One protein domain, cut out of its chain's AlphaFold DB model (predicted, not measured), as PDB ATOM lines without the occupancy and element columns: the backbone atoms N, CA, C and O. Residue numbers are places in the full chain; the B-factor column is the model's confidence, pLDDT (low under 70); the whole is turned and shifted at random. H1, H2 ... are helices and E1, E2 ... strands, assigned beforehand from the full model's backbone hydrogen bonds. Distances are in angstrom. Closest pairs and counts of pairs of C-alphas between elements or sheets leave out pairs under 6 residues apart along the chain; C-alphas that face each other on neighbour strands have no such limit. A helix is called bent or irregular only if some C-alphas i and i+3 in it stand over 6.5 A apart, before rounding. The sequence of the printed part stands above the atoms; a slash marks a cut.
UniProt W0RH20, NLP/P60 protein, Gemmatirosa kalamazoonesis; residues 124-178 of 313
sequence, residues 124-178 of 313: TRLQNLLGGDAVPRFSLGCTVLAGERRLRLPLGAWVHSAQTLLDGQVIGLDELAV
ATOM      1  N   THR A 124     260.777 237.541 262.361       35.31
ATOM      2  CA  THR A 124     259.378 238.002 262.407       35.31
ATOM      3  C   THR A 124     259.271 239.469 262.833       35.31
ATOM      4  O   THR A 124     258.379 240.194 262.388       35.31
ATOM      5  N   ARG A 125     260.208 239.948 263.665       39.94
ATOM      6  CA  ARG A 125     260.278 241.360 264.081       39.94
ATOM      7  C   ARG A 125     260.750 242.260 262.955       39.94
ATOM      8  O   ARG A 125     260.231 243.362 262.820       39.94
ATOM      9  N   LEU A 126     261.682 241.777 262.133       38.62
ATOM     10  CA  LEU A 126     262.124 242.493 260.945       38.62
ATOM     11  C   LEU A 126     260.991 242.542 259.912       38.62
ATOM     12  O   LEU A 126     260.711 243.617 259.414       38.62
ATOM     13  N   GLN A 127     260.238 241.458 259.691       38.44
ATOM     14  CA  GLN A 127     259.074 241.449 258.786       38.44
ATOM     15  C   GLN A 127     258.015 242.521 259.111       38.44
ATOM     16  O   GLN A 127     257.541 243.215 258.213       38.44
ATOM     17  N   ASN A 128     257.711 242.733 260.393       37.22
ATOM     18  CA  ASN A 128     256.764 243.767 260.834       37.22
ATOM     19  C   ASN A 128     257.302 245.206 260.693       37.22
ATOM     20  O   ASN A 128     256.529 246.160 260.645       37.22
ATOM     21  N   LEU A 129     258.622 245.366 260.605       36.78
ATOM     22  CA  LEU A 129     259.343 246.641 260.558       36.78
ATOM     23  C   LEU A 129     259.417 247.257 259.151       36.78
ATOM     24  O   LEU A 129     259.857 248.389 258.965       36.78
ATOM     25  N   LEU A 130     259.030 246.480 258.142       41.75
ATOM     26  CA  LEU A 130     259.374 246.724 256.746       41.75
ATOM     27  C   LEU A 130     258.260 247.290 255.890       41.75
ATOM     28  O   LEU A 130     258.551 247.760 254.794       41.75
ATOM     29  N   GLY A 131     257.021 247.271 256.383       37.22
ATOM     30  CA  GLY A 131     255.882 247.900 255.722       37.22
ATOM     31  C   GLY A 131     255.759 247.524 254.244       37.22
ATOM     32  O   GLY A 131     255.951 248.366 253.372       37.22
ATOM     33  N   GLY A 132     255.442 246.263 253.958       45.62
ATOM     34  CA  GLY A 132     255.146 245.789 252.608       45.62
ATOM     35  C   GLY A 132     255.136 244.265 252.528       45.62
ATOM     36  O   GLY A 132     255.840 243.601 253.280       45.62
ATOM     37  N   ASP A 133     254.370 243.712 251.586       42.91
ATOM     38  CA  ASP A 133     254.244 242.259 251.364       42.91
ATOM     39  C   ASP A 133     255.543 241.589 250.858       42.91
ATOM     40  O   ASP A 133     255.589 240.376 250.653       42.91
ATOM     41  N   ALA A 134     256.616 242.356 250.630       53.19
ATOM     42  CA  ALA A 134     257.883 241.852 250.116       53.19
ATOM     43  C   ALA A 134     258.900 241.641 251.248       53.19
ATOM     44  O   ALA A 134     259.411 242.596 251.834       53.19
ATOM     45  N   VAL A 135     259.243 240.378 251.505       58.62
ATOM     46  CA  VAL A 135     260.340 239.997 252.405       58.62
ATOM     47  C   VAL A 135     261.666 240.558 251.858       58.62
ATOM     48  O   VAL A 135     261.953 240.363 250.671       58.62
ATOM     49  N   PRO A 136     262.501 241.244 252.660       66.38
ATOM     50  CA  PRO A 136     263.804 241.711 252.219       66.38
ATOM     51  C   PRO A 136     264.680 240.521 251.915       66.38
ATOM     52  O   PRO A 136     264.730 239.548 252.673       66.38
ATOM     53  N   ARG A 137     265.400 240.633 250.805       82.12
ATOM     54  CA  ARG A 137     266.279 239.578 250.333       82.12
ATOM     55  C   ARG A 137     267.720 240.035 250.408       82.12
ATOM     56  O   ARG A 137     268.039 241.180 250.093       82.12
ATOM     57  N   PHE A 138     268.588 239.108 250.768       87.38
ATOM     58  CA  PHE A 138     270.020 239.314 250.893       87.38
ATOM     59  C   PHE A 138     270.702 238.595 249.744       87.38
ATOM     60  O   PHE A 138     270.377 237.453 249.424       87.38
ATOM     61  N   SER A 139     271.653 239.264 249.114       93.44
ATOM     62  CA  SER A 139     272.516 238.681 248.101       93.44
ATOM     63  C   SER A 139     273.417 237.625 248.739       93.44
ATOM     64  O   SER A 139     274.141 237.910 249.691       93.44
ATOM     65  N   LEU A 140     273.430 236.423 248.163       93.88
ATOM     66  CA  LEU A 140     274.454 235.397 248.378       93.88
ATOM     67  C   LEU A 140     275.503 235.439 247.250       93.88
ATOM     68  O   LEU A 140     276.071 234.421 246.870       93.88
ATOM     69  N   GLY A 141     275.720 236.617 246.662       94.06
ATOM     70  CA  GLY A 141     276.435 236.778 245.400       94.06
ATOM     71  C   GLY A 141     275.464 236.682 244.228       94.06
ATOM     72  O   GLY A 141     275.165 235.597 243.726       94.06
ATOM     73  N   CYS A 142     274.973 237.833 243.781       94.69
ATOM     74  CA  CYS A 142     274.031 237.911 242.672       94.69
ATOM     75  C   CYS A 142     274.363 239.046 241.707       94.69
ATOM     76  O   CYS A 142     275.194 239.912 241.981       94.69
ATOM     77  N   THR A 143     273.708 239.031 240.554       95.94
ATOM     78  CA  THR A 143     273.689 240.145 239.614       95.94
ATOM     79  C   THR A 143     272.260 240.629 239.470       95.94
ATOM     80  O   THR A 143     271.364 239.836 239.191       95.94
ATOM     81  N   VAL A 144     272.054 241.932 239.614       85.88
ATOM     82  CA  VAL A 144     270.742 242.564 239.488       85.88
ATOM     83  C   VAL A 144     270.738 243.635 238.407       85.88
ATOM     84  O   VAL A 144     271.772 244.226 238.083       85.88
ATOM     85  N   LEU A 145     269.554 243.907 237.877       79.31
ATOM     86  CA  LEU A 145     269.247 245.108 237.119       79.31
ATOM     87  C   LEU A 145     268.592 246.125 238.066       79.31
ATOM     88  O   LEU A 145     267.519 245.865 238.614       79.31
ATOM     89  N   ALA A 146     269.252 247.264 238.271       72.81
ATOM     90  CA  ALA A 146     268.775 248.382 239.079       72.81
ATOM     91  C   ALA A 146     268.570 249.606 238.172       72.81
ATOM     92  O   ALA A 146     269.520 250.329 237.855       72.81
ATOM     93  N   GLY A 147     267.332 249.809 237.711       71.50
ATOM     94  CA  GLY A 147     267.047 250.724 236.601       71.50
ATOM     95  C   GLY A 147     267.692 250.202 235.315       71.50
ATOM     96  O   GLY A 147     267.475 249.059 234.940       71.50
ATOM     97  N   GLU A 148     268.540 251.004 234.674       76.56
ATOM     98  CA  GLU A 148     269.300 250.591 233.479       76.56
ATOM     99  C   GLU A 148     270.680 249.995 233.816       76.56
ATOM    100  O   GLU A 148     271.423 249.562 232.934       76.56
ATOM    101  N   ARG A 149     271.064 249.974 235.099       79.56
ATOM    102  CA  ARG A 149     272.399 249.543 235.532       79.56
ATOM    103  C   ARG A 149     272.400 248.064 235.890       79.56
ATOM    104  O   ARG A 149     271.672 247.635 236.782       79.56
ATOM    105  N   ARG A 150     273.302 247.304 235.274       90.25
ATOM    106  CA  ARG A 150     273.643 245.943 235.704       90.25
ATOM    107  C   ARG A 150     274.686 246.005 236.821       90.25
ATOM    108  O   ARG A 150     275.780 246.520 236.606       90.25
ATOM    109  N   LEU A 151     274.361 245.472 237.996       87.44
ATOM    110  CA  LEU A 151     275.234 245.477 239.173       87.44
ATOM    111  C   LEU A 151     275.469 244.054 239.669       87.44
ATOM    112  O   LEU A 151     274.517 243.322 239.916       87.44
ATOM    113  N   ARG A 152     276.737 243.681 239.861       96.56
ATOM    114  CA  ARG A 152     277.093 242.523 240.687       96.56
ATOM    115  C   ARG A 152     277.046 242.972 242.142       96.56
ATOM    116  O   ARG A 152     277.591 244.028 242.454       96.56
ATOM    117  N   LEU A 153     276.397 242.204 243.003       94.56
ATOM    118  CA  LEU A 153     276.244 242.500 244.421       94.56
ATOM    119  C   LEU A 153     277.016 241.472 245.256       94.56
ATOM    120  O   LEU A 153     276.941 240.273 244.961       94.56
ATOM    121  N   PRO A 154     277.768 241.911 246.281       96.56
ATOM    122  CA  PRO A 154     278.493 241.003 247.157       96.56
ATOM    123  C   PRO A 154     277.534 240.242 248.077       96.56
ATOM    124  O   PRO A 154     276.334 240.525 248.136       96.56
ATOM    125  N   LEU A 155     278.080 239.269 248.804       95.25
ATOM    126  CA  LEU A 155     277.408 238.641 249.938       95.25
ATOM    127  C   LEU A 155     276.976 239.715 250.952       95.25
ATOM    128  O   LEU A 155     277.777 240.580 251.300       95.25
ATOM    129  N   GLY A 156     275.722 239.660 251.401       91.12
ATOM    130  CA  GLY A 156     275.169 240.556 252.424       91.12
ATOM    131  C   GLY A 156     274.511 241.836 251.899       91.12
ATOM    132  O   GLY A 156     273.795 242.484 252.654       91.12
ATOM    133  N   ALA A 157     274.674 242.185 250.617       91.94
ATOM    134  CA  ALA A 157     273.972 243.324 250.017       91.94
ATOM    135  C   ALA A 157     272.454 243.082 249.921       91.94
ATOM    136  O   ALA A 157     272.018 241.954 249.690       91.94
ATOM    137  N   TRP A 158     271.647 244.136 250.046       87.50
ATOM    138  CA  TRP A 158     270.186 244.032 250.045       87.50
ATOM    139  C   TRP A 158     269.622 244.131 248.628       87.50
ATOM    140  O   TRP A 158     270.010 244.998 247.846       87.50
ATOM    141  N   VAL A 159     268.679 243.249 248.303       79.69
ATOM    142  CA  VAL A 159     267.974 243.214 247.018       79.69
ATOM    143  C   VAL A 159     266.503 243.544 247.246       79.69
ATOM    144  O   VAL A 159     265.706 242.701 247.668       79.69
ATOM    145  N   HIS A 160     266.141 244.783 246.930       72.19
ATOM    146  CA  HIS A 160     264.784 245.311 247.034       72.19
ATOM    147  C   HIS A 160     263.897 244.821 245.879       72.19
ATOM    148  O   HIS A 160     264.373 244.341 244.847       72.19
ATOM    149  N   SER A 161     262.578 244.939 246.044       62.69
ATOM    150  CA  SER A 161     261.576 244.471 245.068       62.69
ATOM    151  C   SER A 161     261.661 245.171 243.707       62.69
ATOM    152  O   SER A 161     261.304 244.583 242.691       62.69
ATOM    153  N   ALA A 162     262.185 246.398 243.669       62.34
ATOM    154  CA  ALA A 162     262.385 247.157 242.437       62.34
ATOM    155  C   ALA A 162     263.540 246.632 241.559       62.34
ATOM    156  O   ALA A 162     263.682 247.072 240.419       62.34
ATOM    157  N   GLN A 163     264.393 245.734 242.069       73.38
ATOM    158  CA  GLN A 163     265.482 245.148 241.287       73.38
ATOM    159  C   GLN A 163     265.085 243.807 240.669       73.38
ATOM    160  O   GLN A 163     264.520 242.933 241.327       73.38
ATOM    161  N   THR A 164     265.466 243.616 239.405       80.00
ATOM    162  CA  THR A 164     265.317 242.323 238.724       80.00
ATOM    163  C   THR A 164     266.572 241.489 238.937       80.00
ATOM    164  O   THR A 164     267.673 241.937 238.614       80.00
ATOM    165  N   LEU A 165     266.421 240.276 239.467       87.56
ATOM    166  CA  LEU A 165     267.516 239.315 239.577       87.56
ATOM    167  C   LEU A 165     267.854 238.776 238.180       87.56
ATOM    168  O   LEU A 165     266.983 238.239 237.502       87.56
ATOM    169  N   LEU A 166     269.107 238.932 237.758       91.75
ATOM    170  CA  LEU A 166     269.597 238.440 236.468       91.75
ATOM    171  C   LEU A 166     270.353 237.114 236.605       91.75
ATOM    172  O   LEU A 166     270.275 236.280 235.710       91.75
ATOM    173  N   ASP A 167     271.118 236.948 237.687       95.88
ATOM    174  CA  ASP A 167     271.952 235.769 237.949       95.88
ATOM    175  C   ASP A 167     272.306 235.661 239.445       95.88
ATOM    176  O   ASP A 167     272.264 236.656 240.173       95.88
ATOM    177  N   GLY A 168     272.712 234.473 239.890       94.19
ATOM    178  CA  GLY A 168     273.132 234.185 241.259       94.19
ATOM    179  C   GLY A 168     271.973 233.952 242.227       94.19
ATOM    180  O   GLY A 168     270.861 233.612 241.828       94.19
ATOM    181  N   GLN A 169     272.256 234.075 243.525       93.56
ATOM    182  CA  GLN A 169     271.319 233.686 244.582       93.56
ATOM    183  C   GLN A 169     270.998 234.850 245.511       93.56
ATOM    184  O   GLN A 169     271.868 235.642 245.880       93.56
ATOM    185  N   VAL A 170     269.734 234.911 245.914       90.88
ATOM    186  CA  VAL A 170     269.245 235.767 246.990       90.88
ATOM    187  C   VAL A 170     268.492 234.900 247.991       90.88
ATOM    188  O   VAL A 170     268.003 233.835 247.621       90.88
ATOM    189  N   ILE A 171     268.406 235.345 249.236       87.44
ATOM    190  CA  ILE A 171     267.710 234.624 250.301       87.44
ATOM    191  C   ILE A 171     266.836 235.572 251.113       87.44
ATOM    192  O   ILE A 171     267.259 236.697 251.386       87.44
ATOM    193  N   GLY A 172     265.627 235.137 251.474       82.12
ATOM    194  CA  GLY A 172     264.775 235.855 252.419       82.12
ATOM    195  C   GLY A 172     265.298 235.758 253.856       82.12
ATOM    196  O   GLY A 172     265.996 234.817 254.230       82.12
ATOM    197  N   LEU A 173     264.976 236.741 254.693       72.50
ATOM    198  CA  LEU A 173     265.350 236.718 256.117       72.50
ATOM    199  C   LEU A 173     264.720 235.570 256.897       72.50
ATOM    200  O   LEU A 173     265.337 235.014 257.802       72.50
ATOM    201  N   ASP A 174     263.490 235.239 256.537       73.62
ATOM    202  CA  ASP A 174     262.716 234.116 257.045       73.62
ATOM    203  C   ASP A 174     263.369 232.763 256.720       73.62
ATOM    204  O   ASP A 174     263.296 231.823 257.510       73.62
ATOM    205  N   GLU A 175     264.091 232.679 255.603       82.88
ATOM    206  CA  GLU A 175     264.800 231.474 255.168       82.88
ATOM    207  C   GLU A 175     266.223 231.364 255.741       82.88
ATOM    208  O   GLU A 175     266.847 230.300 255.660       82.88
ATOM    209  N   LEU A 176     266.755 232.440 256.335       79.94
ATOM    210  CA  LEU A 176     268.150 232.508 256.771       79.94
ATOM    211  C   LEU A 176     268.472 231.426 257.809       79.94
ATOM    212  O   LEU A 176     269.449 230.700 257.649       79.94
ATOM    213  N   ALA A 177     267.612 231.248 258.815       82.00
ATOM    214  CA  ALA A 177     267.805 230.247 259.868       82.00
ATOM    215  C   ALA A 177     267.735 228.799 259.347       82.00
ATOM    216  O   ALA A 177     268.360 227.905 259.917       82.00
ATOM    217  N   VAL A 178     266.995 228.567 258.258       87.50
ATOM    218  CA  VAL A 178     266.913 227.256 257.597       87.50
ATOM    219  C   VAL A 178     268.172 227.002 256.774       87.50
ATOM    220  O   VAL A 178     268.726 225.903 256.792       87.50
TER     221      VAL A 178
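Overview. This is residues 124 to 178 of the 313 residues of the protein "NLP/P60 protein" of Gemmatirosa kalamazoonesis (UniProt W0RH20). A small antiparallel sheet of three strands is folded over like an arch, each strand bending strongly along its length, and two short helices lie beyond one end of it. H2 follows E3 directly and only grazes the sheet, while H1 is off the sheet near H2. The printed part has 55 residues, with two named helices and three named strands in the order H1 E1 E2 E3 H2, and the sheet's order is E2 E1 E3. The class is mixed; the whole is compact, with a radius of gyration of the C-alphas of 11.4 A, and flat, spanning 32 by 23 by 12 A.

Arrangement. The inner strand E1, residues 137 to 146, bends by 120 degrees at residue 140. Edge strand E2, residues 149 to 159, bends by 137 degrees at residue 156 and forms a hairpin with E1; N 144 and O 151 are within hydrogen-bond range at 2.8 A. Edge strand E3, residues 164 to 172, bends by 121 degrees at residue 167 and is antiparallel to E1, with N 138 and O 171 at 2.8 A. The sheet is twisted. H2, residues 173 to 178, only grazes it with residues 173 to 176. H1, residues 124 to 128, is not on the sheet; it is close to H2 but not clearly touching, the closest C-alphas, of Thr 124 and Asp 174, being 7.4 A apart. H1 has every O i to N i+4 pair within hydrogen-bond range; H2 has 0 of 2, but 2 of 3 O i to N i+3 pairs.

Along the chain. From first to last C-alpha, E1 is 14.5 A long, E2 13.8 A, E3 15.2 A, H1 6.5 A and H2 9.7 A. C-alpha 124 begins H1 at (259.378, 238.002, 262.407), and C-alpha 178 ends H2 at (266.913, 227.256, 257.597). H2 is irregular, but only just: C-alphas 174 and 177 are 7.0 A apart.

Size, cuts and confidence. The farthest C-alphas, of Glu 148 and Val 178, are 33.6 A apart. The printed part has no cut and no long link. Mean pLDDT of the printed part is 75.3; residues 124 to 136 and 161 to 162 are under 70.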